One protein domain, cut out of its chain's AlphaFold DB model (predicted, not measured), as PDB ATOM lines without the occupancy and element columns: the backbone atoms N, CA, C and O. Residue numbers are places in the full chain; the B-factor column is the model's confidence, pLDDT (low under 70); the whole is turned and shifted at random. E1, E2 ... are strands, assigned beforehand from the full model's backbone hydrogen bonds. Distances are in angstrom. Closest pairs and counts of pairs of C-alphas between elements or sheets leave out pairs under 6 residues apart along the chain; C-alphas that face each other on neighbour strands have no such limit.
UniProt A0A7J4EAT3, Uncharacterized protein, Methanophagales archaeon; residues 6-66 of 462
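What this domain is: This is residues 6 to 66 of the 462 residues of an uncharacterized protein of Methanophagales archaeon (UniProt A0A7J4EAT3). With little regular structure, the domain is two separate strand hairpins, E1 with E2 and E3 with E4, joined by a long loop, residues 25 to 44, that first folds back beside E2. The printed part has 61 residues, with four named strands in chain order, two antiparallel two-stranded sheets and no named helix. It is all strand, though under half of its residues, 24, are in named elements. It is compact, with a radius of gyration of the C-alphas of 11.7 A and spans of 34 by 25 by 19 A.

How they stand to each other: E1, residues 6 to 11, and E2, residues 17 to 24, form an antiparallel hairpin at 170 degrees; N 8 and O 21, 2.8 A apart, are within hydrogen-bond range. E3, residues 45 to 49, and E4, residues 61 to 65, form an antiparallel hairpin at 145 degrees; N 46 and O 64 are within hydrogen-bond range at 2.8 A. E1 and E2 are each apart from E3 and E4.

Where its parts are: E1 begins at C-alpha 6 (241.359, 179.312, 303.493) and measures 15.9 A from first to last C-alpha, E2 20.6 A, E3 and E4 13.2 A each. E4 ends at C-alpha 65 (238.637, 166.758, 318.402).

The domain as a whole: The farthest C-alphas, Ser 14 and Glu 43, are 34.4 A apart. Links E2 to E3 and E3 to E4 are long. The printed part has no cut; no printed residue is under 70 in pLDDT.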
ATOM      1  N   ASP A   6     242.324 178.257 303.816       93.25
ATOM      2  CA  ASP A   6     241.359 179.312 303.493       93.25
ATOM      3  C   ASP A   6     241.387 180.378 304.599       93.25
ATOM      4  O   ASP A   6     241.965 180.164 305.669       93.25
ATOM      5  N   GLU A   7     240.722 181.498 304.350       93.12
ATOM      6  CA  GLU A   7     240.467 182.542 305.336       93.12
ATOM      7  C   GLU A   7     238.982 182.573 305.721       93.12
ATOM      8  O   GLU A   7     238.077 182.472 304.887       93.12
ATOM      9  N   VAL A   8     238.714 182.721 307.015       93.00
ATOM     10  CA  VAL A   8     237.371 182.929 307.550       93.00
ATOM     11  C   VAL A   8     237.338 184.314 308.169       93.00
ATOM     12  O   VAL A   8     237.940 184.554 309.208       93.00
ATOM     13  N   ILE A   9     236.628 185.227 307.507       93.94
ATOM     14  CA  ILE A   9     236.531 186.632 307.909       93.94
ATOM     15  C   ILE A   9     235.137 186.873 308.483       93.94
ATOM     16  O   ILE A   9     234.133 186.820 307.763       93.94
ATOM     17  N   LEU A  10     235.069 187.177 309.774       92.81
ATOM     18  CA  LEU A  10     233.850 187.642 310.416       92.81
ATOM     19  C   LEU A  10     233.708 189.147 310.181       92.81
ATOM     20  O   LEU A  10     234.597 189.932 310.505       92.81
ATOM     21  N   GLN A  11     232.568 189.564 309.632       95.06
ATOM     22  CA  GLN A  11     232.282 190.974 309.371       95.06
ATOM     23  C   GLN A  11     231.013 191.432 310.085       95.06
ATOM     24  O   GLN A  11     230.027 190.696 310.176       95.06
ATOM     25  N   ASP A  12     231.010 192.683 310.543       94.69
ATOM     26  CA  ASP A  12     229.802 193.319 311.056       94.69
ATOM     27  C   ASP A  12     228.853 193.756 309.920       94.69
ATOM     28  O   ASP A  12     229.154 193.670 308.726       94.69
ATOM     29  N   LYS A  13     227.677 194.284 310.280       96.12
ATOM     30  CA  LYS A  13     226.672 194.761 309.306       96.12
ATOM     31  C   LYS A  13     227.169 195.902 308.405       96.12
ATOM     32  O   LYS A  13     226.560 196.155 307.369       96.12
ATOM     33  N   SER A  14     228.240 196.591 308.798       96.19
ATOM     34  CA  SER A  14     228.879 197.668 308.034       96.19
ATOM     35  C   SER A  14     230.049 197.165 307.183       96.19
ATOM     36  O   SER A  14     230.742 197.984 306.582       96.19
ATOM     37  N   LYS A  15     230.258 195.840 307.107       92.69
ATOM     38  CA  LYS A  15     231.389 195.169 306.445       92.69
ATOM     39  C   LYS A  15     232.754 195.472 307.066       92.69
ATOM     40  O   LYS A  15     233.772 195.313 306.398       92.69
ATOM     41  N   ARG A  16     232.801 195.916 308.324       93.38
ATOM     42  CA  ARG A  16     234.075 196.016 309.045       93.38
ATOM     43  C   ARG A  16     234.486 194.624 309.495       93.38
ATOM     44  O   ARG A  16     233.630 193.872 309.960       93.38
ATOM     45  N   VAL A  17     235.768 194.309 309.344       92.88
ATOM     46  CA  VAL A  17     236.363 193.081 309.881       92.88
ATOM     47  C   VAL A  17     236.254 193.124 311.403       92.88
ATOM     48  O   VAL A  17     236.584 194.138 312.019       92.88
ATOM     49  N   VAL A  18     235.691 192.062 311.972       91.44
ATOM     50  CA  VAL A  18     235.543 191.852 313.418       91.44
ATOM     51  C   VAL A  18     236.593 190.871 313.911       91.44
ATOM     52  O   VAL A  18     237.114 191.077 314.994       91.44
ATOM     53  N   ASP A  19     236.848 189.825 313.129       91.19
ATOM     54  CA  ASP A  19     237.741 188.723 313.471       91.19
ATOM     55  C   ASP A  19     238.154 188.020 312.168       91.19
ATOM     56  O   ASP A  19     237.367 187.974 311.206       91.19
ATOM     57  N   VAL A  20     239.371 187.493 312.121       93.50
ATOM     58  CA  VAL A  20     239.881 186.686 311.016       93.50
ATOM     59  C   VAL A  20     240.560 185.455 311.589       93.50
ATOM     60  O   VAL A  20     241.301 185.524 312.557       93.50
ATOM     61  N   VAL A  21     240.348 184.314 310.943       93.50
ATOM     62  CA  VAL A  21     241.183 183.136 311.156       93.50
ATOM     63  C   VAL A  21     241.609 182.574 309.816       93.50
ATOM     64  O   VAL A  21     240.790 182.409 308.907       93.50
ATOM     65  N   ILE A  22     242.900 182.290 309.689       93.88
ATOM     66  CA  ILE A  22     243.481 181.736 308.467       93.88
ATOM     67  C   ILE A  22     244.214 180.440 308.797       93.88
ATOM     68  O   ILE A  22     244.805 180.292 309.869       93.88
ATOM     69  N   TYR A  23     244.154 179.475 307.885       93.81
ATOM     70  CA  TYR A  23     244.751 178.158 308.097       93.81
ATOM     71  C   TYR A  23     245.337 177.573 306.816       93.81
ATOM     72  O   TYR A  23     244.964 177.958 305.706       93.81
ATOM     73  N   GLY A  24     246.213 176.584 306.984       92.69
ATOM     74  CA  GLY A  24     246.799 175.817 305.893       92.69
ATOM     75  C   GLY A  24     247.649 176.682 304.966       92.69
ATOM     76  O   GLY A  24     248.520 177.411 305.422       92.69
ATOM     77  N   ASP A  25     247.403 176.589 303.661       93.62
ATOM     78  CA  ASP A  25     248.115 177.345 302.625       93.62
ATOM     79  C   ASP A  25     247.527 178.737 302.314       93.62
ATOM     80  O   ASP A  25     247.765 179.274 301.229       93.62
ATOM     81  N   SER A  26     246.755 179.331 303.237       92.31
ATOM     82  CA  SER A  26     246.231 180.691 303.048       92.31
ATOM     83  C   SER A  26     247.370 181.711 302.921       92.31
ATOM     84  O   SER A  26     248.325 181.708 303.695       92.31
ATOM     85  N   MET A  27     247.235 182.601 301.936       92.06
ATOM     86  CA  MET A  27     248.156 183.710 301.643       92.06
ATOM     87  C   MET A  27     247.528 185.061 302.020       92.06
ATOM     88  O   MET A  27     247.793 186.078 301.382       92.06
ATOM     89  N   TYR A  28     246.595 185.056 302.970       91.75
ATOM     90  CA  TYR A  28     245.928 186.265 303.435       91.75
ATOM     91  C   TYR A  28     246.918 187.159 304.197       91.75
ATOM     92  O   TYR A  28     247.546 186.717 305.153       91.75
ATOM     93  N   GLU A  29     247.039 188.418 303.774       88.31
ATOM     94  CA  GLU A  29     247.990 189.405 304.322       88.31
ATOM     95  C   GLU A  29     247.300 190.741 304.689       88.31
ATOM     96  O   GLU A  29     247.942 191.792 304.735       88.31
ATOM     97  N   ASP A  30     245.978 190.739 304.888       89.31
ATOM     98  CA  ASP A  30     245.188 191.949 305.182       89.31
ATOM     99  C   ASP A  30     244.848 192.059 306.689       89.31
ATOM    100  O   ASP A  30     245.280 191.249 307.509       89.31
ATOM    101  N   VAL A  31     244.118 193.104 307.081       90.06
ATOM    102  CA  VAL A  31     243.823 193.446 308.481       90.06
ATOM    103  C   VAL A  31     243.040 192.359 309.231       90.06
ATOM    104  O   VAL A  31     242.047 191.840 308.727       90.06
ATOM    105  N   GLY A  32     243.423 192.105 310.486       90.50
ATOM    106  CA  GLY A  32     242.751 191.156 311.388       90.50
ATOM    107  C   GLY A  32     243.479 189.823 311.581       90.50
ATOM    108  O   GLY A  32     242.960 188.954 312.265       90.50
ATOM    109  N   TRP A  33     244.672 189.651 311.001       94.25
ATOM    110  CA  TRP A  33     245.577 188.544 311.323       94.25
ATOM    111  C   TRP A  33     247.034 189.014 311.277       94.25
ATOM    112  O   TRP A  33     247.413 189.762 310.374       94.25
ATOM    113  N   GLN A  34     247.847 188.615 312.253       92.38
ATOM    114  CA  GLN A  34     249.220 189.106 312.445       92.38
ATOM    115  C   GLN A  34     250.269 187.988 312.547       92.38
ATOM    116  O   GLN A  34     251.440 188.273 312.796       92.38
ATOM    117  N   ASP A  35     249.878 186.732 312.332       90.94
ATOM    118  CA  ASP A  35     250.741 185.562 312.513       90.94
ATOM    119  C   ASP A  35     250.748 184.646 311.276       90.94
ATOM    120  O   ASP A  35     250.054 184.866 310.284       90.94
ATOM    121  N   THR A  36     251.535 183.579 311.319       90.88
ATOM    122  CA  THR A  36     251.457 182.492 310.347       90.88
ATOM    123  C   THR A  36     250.088 181.797 310.388       90.88
ATOM    124  O   THR A  36     249.427 181.781 311.431       90.88
ATOM    125  N   PRO A  37     249.621 181.223 309.261       91.81
ATOM    126  CA  PRO A  37     248.382 180.462 309.251       91.81
ATOM    127  C   PRO A  37     248.408 179.292 310.227       91.81
ATOM    128  O   PRO A  37     249.412 178.590 310.358       91.81
ATOM    129  N   LEU A  38     247.260 179.023 310.850       91.25
ATOM    130  CA  LEU A  38     247.091 177.835 311.675       91.25
ATOM    131  C   LEU A  38     247.395 176.570 310.871       91.25
ATOM    132  O   LEU A  38     247.016 176.448 309.698       91.25
ATOM    133  N   LYS A  39     248.020 175.581 311.521       87.88
ATOM    134  CA  LYS A  39     248.249 174.273 310.898       87.88
ATOM    135  C   LYS A  39     246.926 173.700 310.400       87.88
ATOM    136  O   LYS A  39     245.909 173.731 311.093       87.88
ATOM    137  N   LYS A  40     246.948 173.152 309.186       86.44
ATOM    138  CA  LYS A  40     245.783 172.504 308.584       86.44
ATOM    139  C   LYS A  40     245.267 171.391 309.517       86.44
ATOM    140  O   LYS A  40     246.039 170.486 309.836       86.44
ATOM    141  N   PRO A  41     243.978 171.398 309.905       81.75
ATOM    142  CA  PRO A  41     243.427 170.346 310.743       81.75
ATOM    143  C   PRO A  41     243.300 169.047 309.941       81.75
ATOM    144  O   PRO A  41     243.007 169.058 308.739       81.75
ATOM    145  N   ARG A  42     243.479 167.912 310.619       81.06
ATOM    146  CA  ARG A  42     243.073 166.602 310.092       81.06
ATOM    147  C   ARG A  42     241.563 166.401 310.256       81.06
ATOM    148  O   ARG A  42     240.901 167.141 310.983       81.06
ATOM    149  N   GLU A  43     241.018 165.405 309.565       82.44
ATOM    150  CA  GLU A  43     239.598 165.056 309.674       82.44
ATOM    151  C   GLU A  43     239.196 164.820 311.141       82.44
ATOM    152  O   GLU A  43     239.934 164.203 311.906       82.44
ATOM    153  N   GLY A  44     238.039 165.357 311.540       83.12
ATOM    154  CA  GLY A  44     237.532 165.251 312.910       83.12
ATOM    155  C   GLY A  44     238.131 166.243 313.913       83.12
ATOM    156  O   GLY A  44     237.687 166.245 315.058       83.12
ATOM    157  N   ILE A  45     239.076 167.102 313.515       86.81
ATOM    158  CA  ILE A  45     239.615 168.180 314.356       86.81
ATOM    159  C   ILE A  45     239.011 169.528 313.938       86.81
ATOM    160  O   ILE A  45     238.900 169.834 312.750       86.81
ATOM    161  N   VAL A  46     238.628 170.344 314.918       88.44
ATOM    162  CA  VAL A  46     238.054 171.681 314.743       88.44
ATOM    163  C   VAL A  46     238.934 172.745 315.391       88.44
ATOM    164  O   VAL A  46     239.569 172.504 316.416       88.44
ATOM    165  N   PHE A  47     238.937 173.943 314.808       89.12
ATOM    166  CA  PHE A  47     239.479 175.130 315.458       89.12
ATOM    167  C   PHE A  47     238.477 175.664 316.478       89.12
ATOM    168  O   PHE A  47     237.304 175.874 316.158       89.12
ATOM    169  N   LYS A  48     238.945 175.915 317.697       88.00
ATOM    170  CA  LYS A  48     238.184 176.587 318.750       88.00
ATOM    171  C   LYS A  48     239.006 177.755 319.275       88.00
ATOM    172  O   LYS A  48     240.201 177.604 319.500       88.00
ATOM    173  N   ARG A  49     238.374 178.910 319.470       87.19
ATOM    174  CA  ARG A  49     239.029 180.065 320.088       87.19
ATOM    175  C   ARG A  49     239.277 179.800 321.576       87.19
ATOM    176  O   ARG A  49     238.400 179.271 322.265       87.19
ATOM    177  N   ARG A  50     240.464 180.165 322.054       83.69
ATOM    178  CA  ARG A  50     240.858 180.157 323.461       83.69
ATOM    179  C   ARG A  50     240.286 181.398 324.135       83.69
ATOM    180  O   ARG A  50     240.682 182.522 323.852       83.69
ATOM    181  N   GLY A  51     239.324 181.198 325.030       78.25
ATOM    182  CA  GLY A  51     238.690 182.307 325.743       78.25
ATOM    183  C   GLY A  51     237.987 183.304 324.810       78.25
ATOM    184  O   GLY A  51     237.415 182.928 323.788       78.25
ATOM    185  N   VAL A  52     237.970 184.577 325.210       81.44
ATOM    186  CA  VAL A  52     237.241 185.659 324.511       81.44
ATOM    187  C   VAL A  52     238.146 186.769 323.980       81.44
ATOM    188  O   VAL A  52     237.653 187.687 323.327       81.44
ATOM    189  N   GLN A  53     239.438 186.728 324.304       85.06
ATOM    190  CA  GLN A  53     240.401 187.720 323.850       85.06
ATOM    191  C   GLN A  53     240.848 187.380 322.427       85.06
ATOM    192  O   GLN A  53     241.009 186.212 322.094       85.06
ATOM    193  N   ASP A  54     241.005 188.415 321.608       87.56
ATOM    194  CA  ASP A  54     241.496 188.322 320.237       87.56
ATOM    195  C   ASP A  54     242.798 189.106 320.149       87.56
ATOM    196  O   ASP A  54     242.813 190.308 320.442       87.56
ATOM    197  N   THR A  55     243.891 188.429 319.829       91.00
ATOM    198  CA  THR A  55     245.207 189.035 319.615       91.00
ATOM    199  C   THR A  55     245.610 189.024 318.142       91.00
ATOM    200  O   THR A  55     246.730 189.437 317.827       91.00
ATOM    201  N   ASP A  56     244.686 188.626 317.256       91.50
ATOM    202  CA  ASP A  56     244.883 188.407 315.823       91.50
ATOM    203  C   ASP A  56     245.999 187.375 315.532       91.50
ATOM    204  O   ASP A  56     246.688 187.478 314.514       91.50
ATOM    205  N   GLN A  57     246.242 186.410 316.430       91.00
ATOM    206  CA  GLN A  57     247.384 185.485 316.346       91.00
ATOM    207  C   GLN A  57     246.969 184.016 316.432       91.00
ATOM    208  O   GLN A  57     245.882 183.660 316.892       91.00
ATOM    209  N   SER A  58     247.874 183.125 316.013       88.19
ATOM    210  CA  SER A  58     247.617 181.683 316.035       88.19
ATOM    211  C   SER A  58     247.392 181.139 317.452       88.19
ATOM    212  O   SER A  58     246.626 180.191 317.631       88.19
ATOM    213  N   GLU A  59     247.986 181.778 318.465       85.56
ATOM    214  CA  GLU A  59     247.846 181.417 319.878       85.56
ATOM    215  C   GLU A  59     246.414 181.582 320.414       85.56
ATOM    216  O   GLU A  59     246.035 180.883 321.358       85.56
ATOM    217  N   ASP A  60     245.582 182.405 319.765       87.44
ATOM    218  CA  ASP A  60     244.165 182.563 320.116       87.44
ATOM    219  C   ASP A  60     243.343 181.302 319.808       87.44
ATOM    220  O   ASP A  60     242.176 181.210 320.190       87.44
ATOM    221  N   TRP A  61     243.908 180.316 319.107       88.50
ATOM    222  CA  TRP A  61     243.186 179.148 318.619       88.50
ATOM    223  C   TRP A  61     243.788 177.839 319.130       88.50
ATOM    224  O   TRP A  61     244.992 177.665 319.297       88.50
ATOM    225  N   ILE A  62     242.915 176.866 319.375       86.50
ATOM    226  CA  ILE A  62     243.276 175.494 319.714       86.50
ATOM    227  C   ILE A  62     242.604 174.517 318.751       86.50
ATOM    228  O   ILE A  62     241.459 174.700 318.333       86.50
ATOM    229  N   LEU A  63     243.344 173.472 318.391       86.06
ATOM    230  CA  LEU A  63     242.863 172.344 317.608       86.06
ATOM    231  C   LEU A  63     242.316 171.281 318.557       86.06
ATOM    232  O   LEU A  63     243.068 170.698 319.333       86.06
ATOM    233  N   LEU A  64     241.016 171.016 318.478       87.31
ATOM    234  CA  LEU A  64     240.348 170.043 319.333       87.31
ATOM    235  C   LEU A  64     239.620 168.993 318.492       87.31
ATOM    236  O   LEU A  64     239.038 169.335 317.464       87.31
ATOM    237  N   PRO A  65     239.591 167.724 318.917       87.00
ATOM    238  CA  PRO A  65     238.637 166.758 318.402       87.00
ATOM    239  C   PRO A  65     237.207 167.290 318.460       87.00
ATOM    240  O   PRO A  65     236.797 167.967 319.406       87.00
ATOM    241  N   PHE A  66     236.421 166.956 317.445       83.38
ATOM    242  CA  PHE A  66     235.003 167.259 317.427       83.38
ATOM    243  C   PHE A  66     234.313 166.650 318.655       83.38
ATOM    244  O   PHE A  66     234.439 165.455 318.918       83.38
TER     245      PHE A  66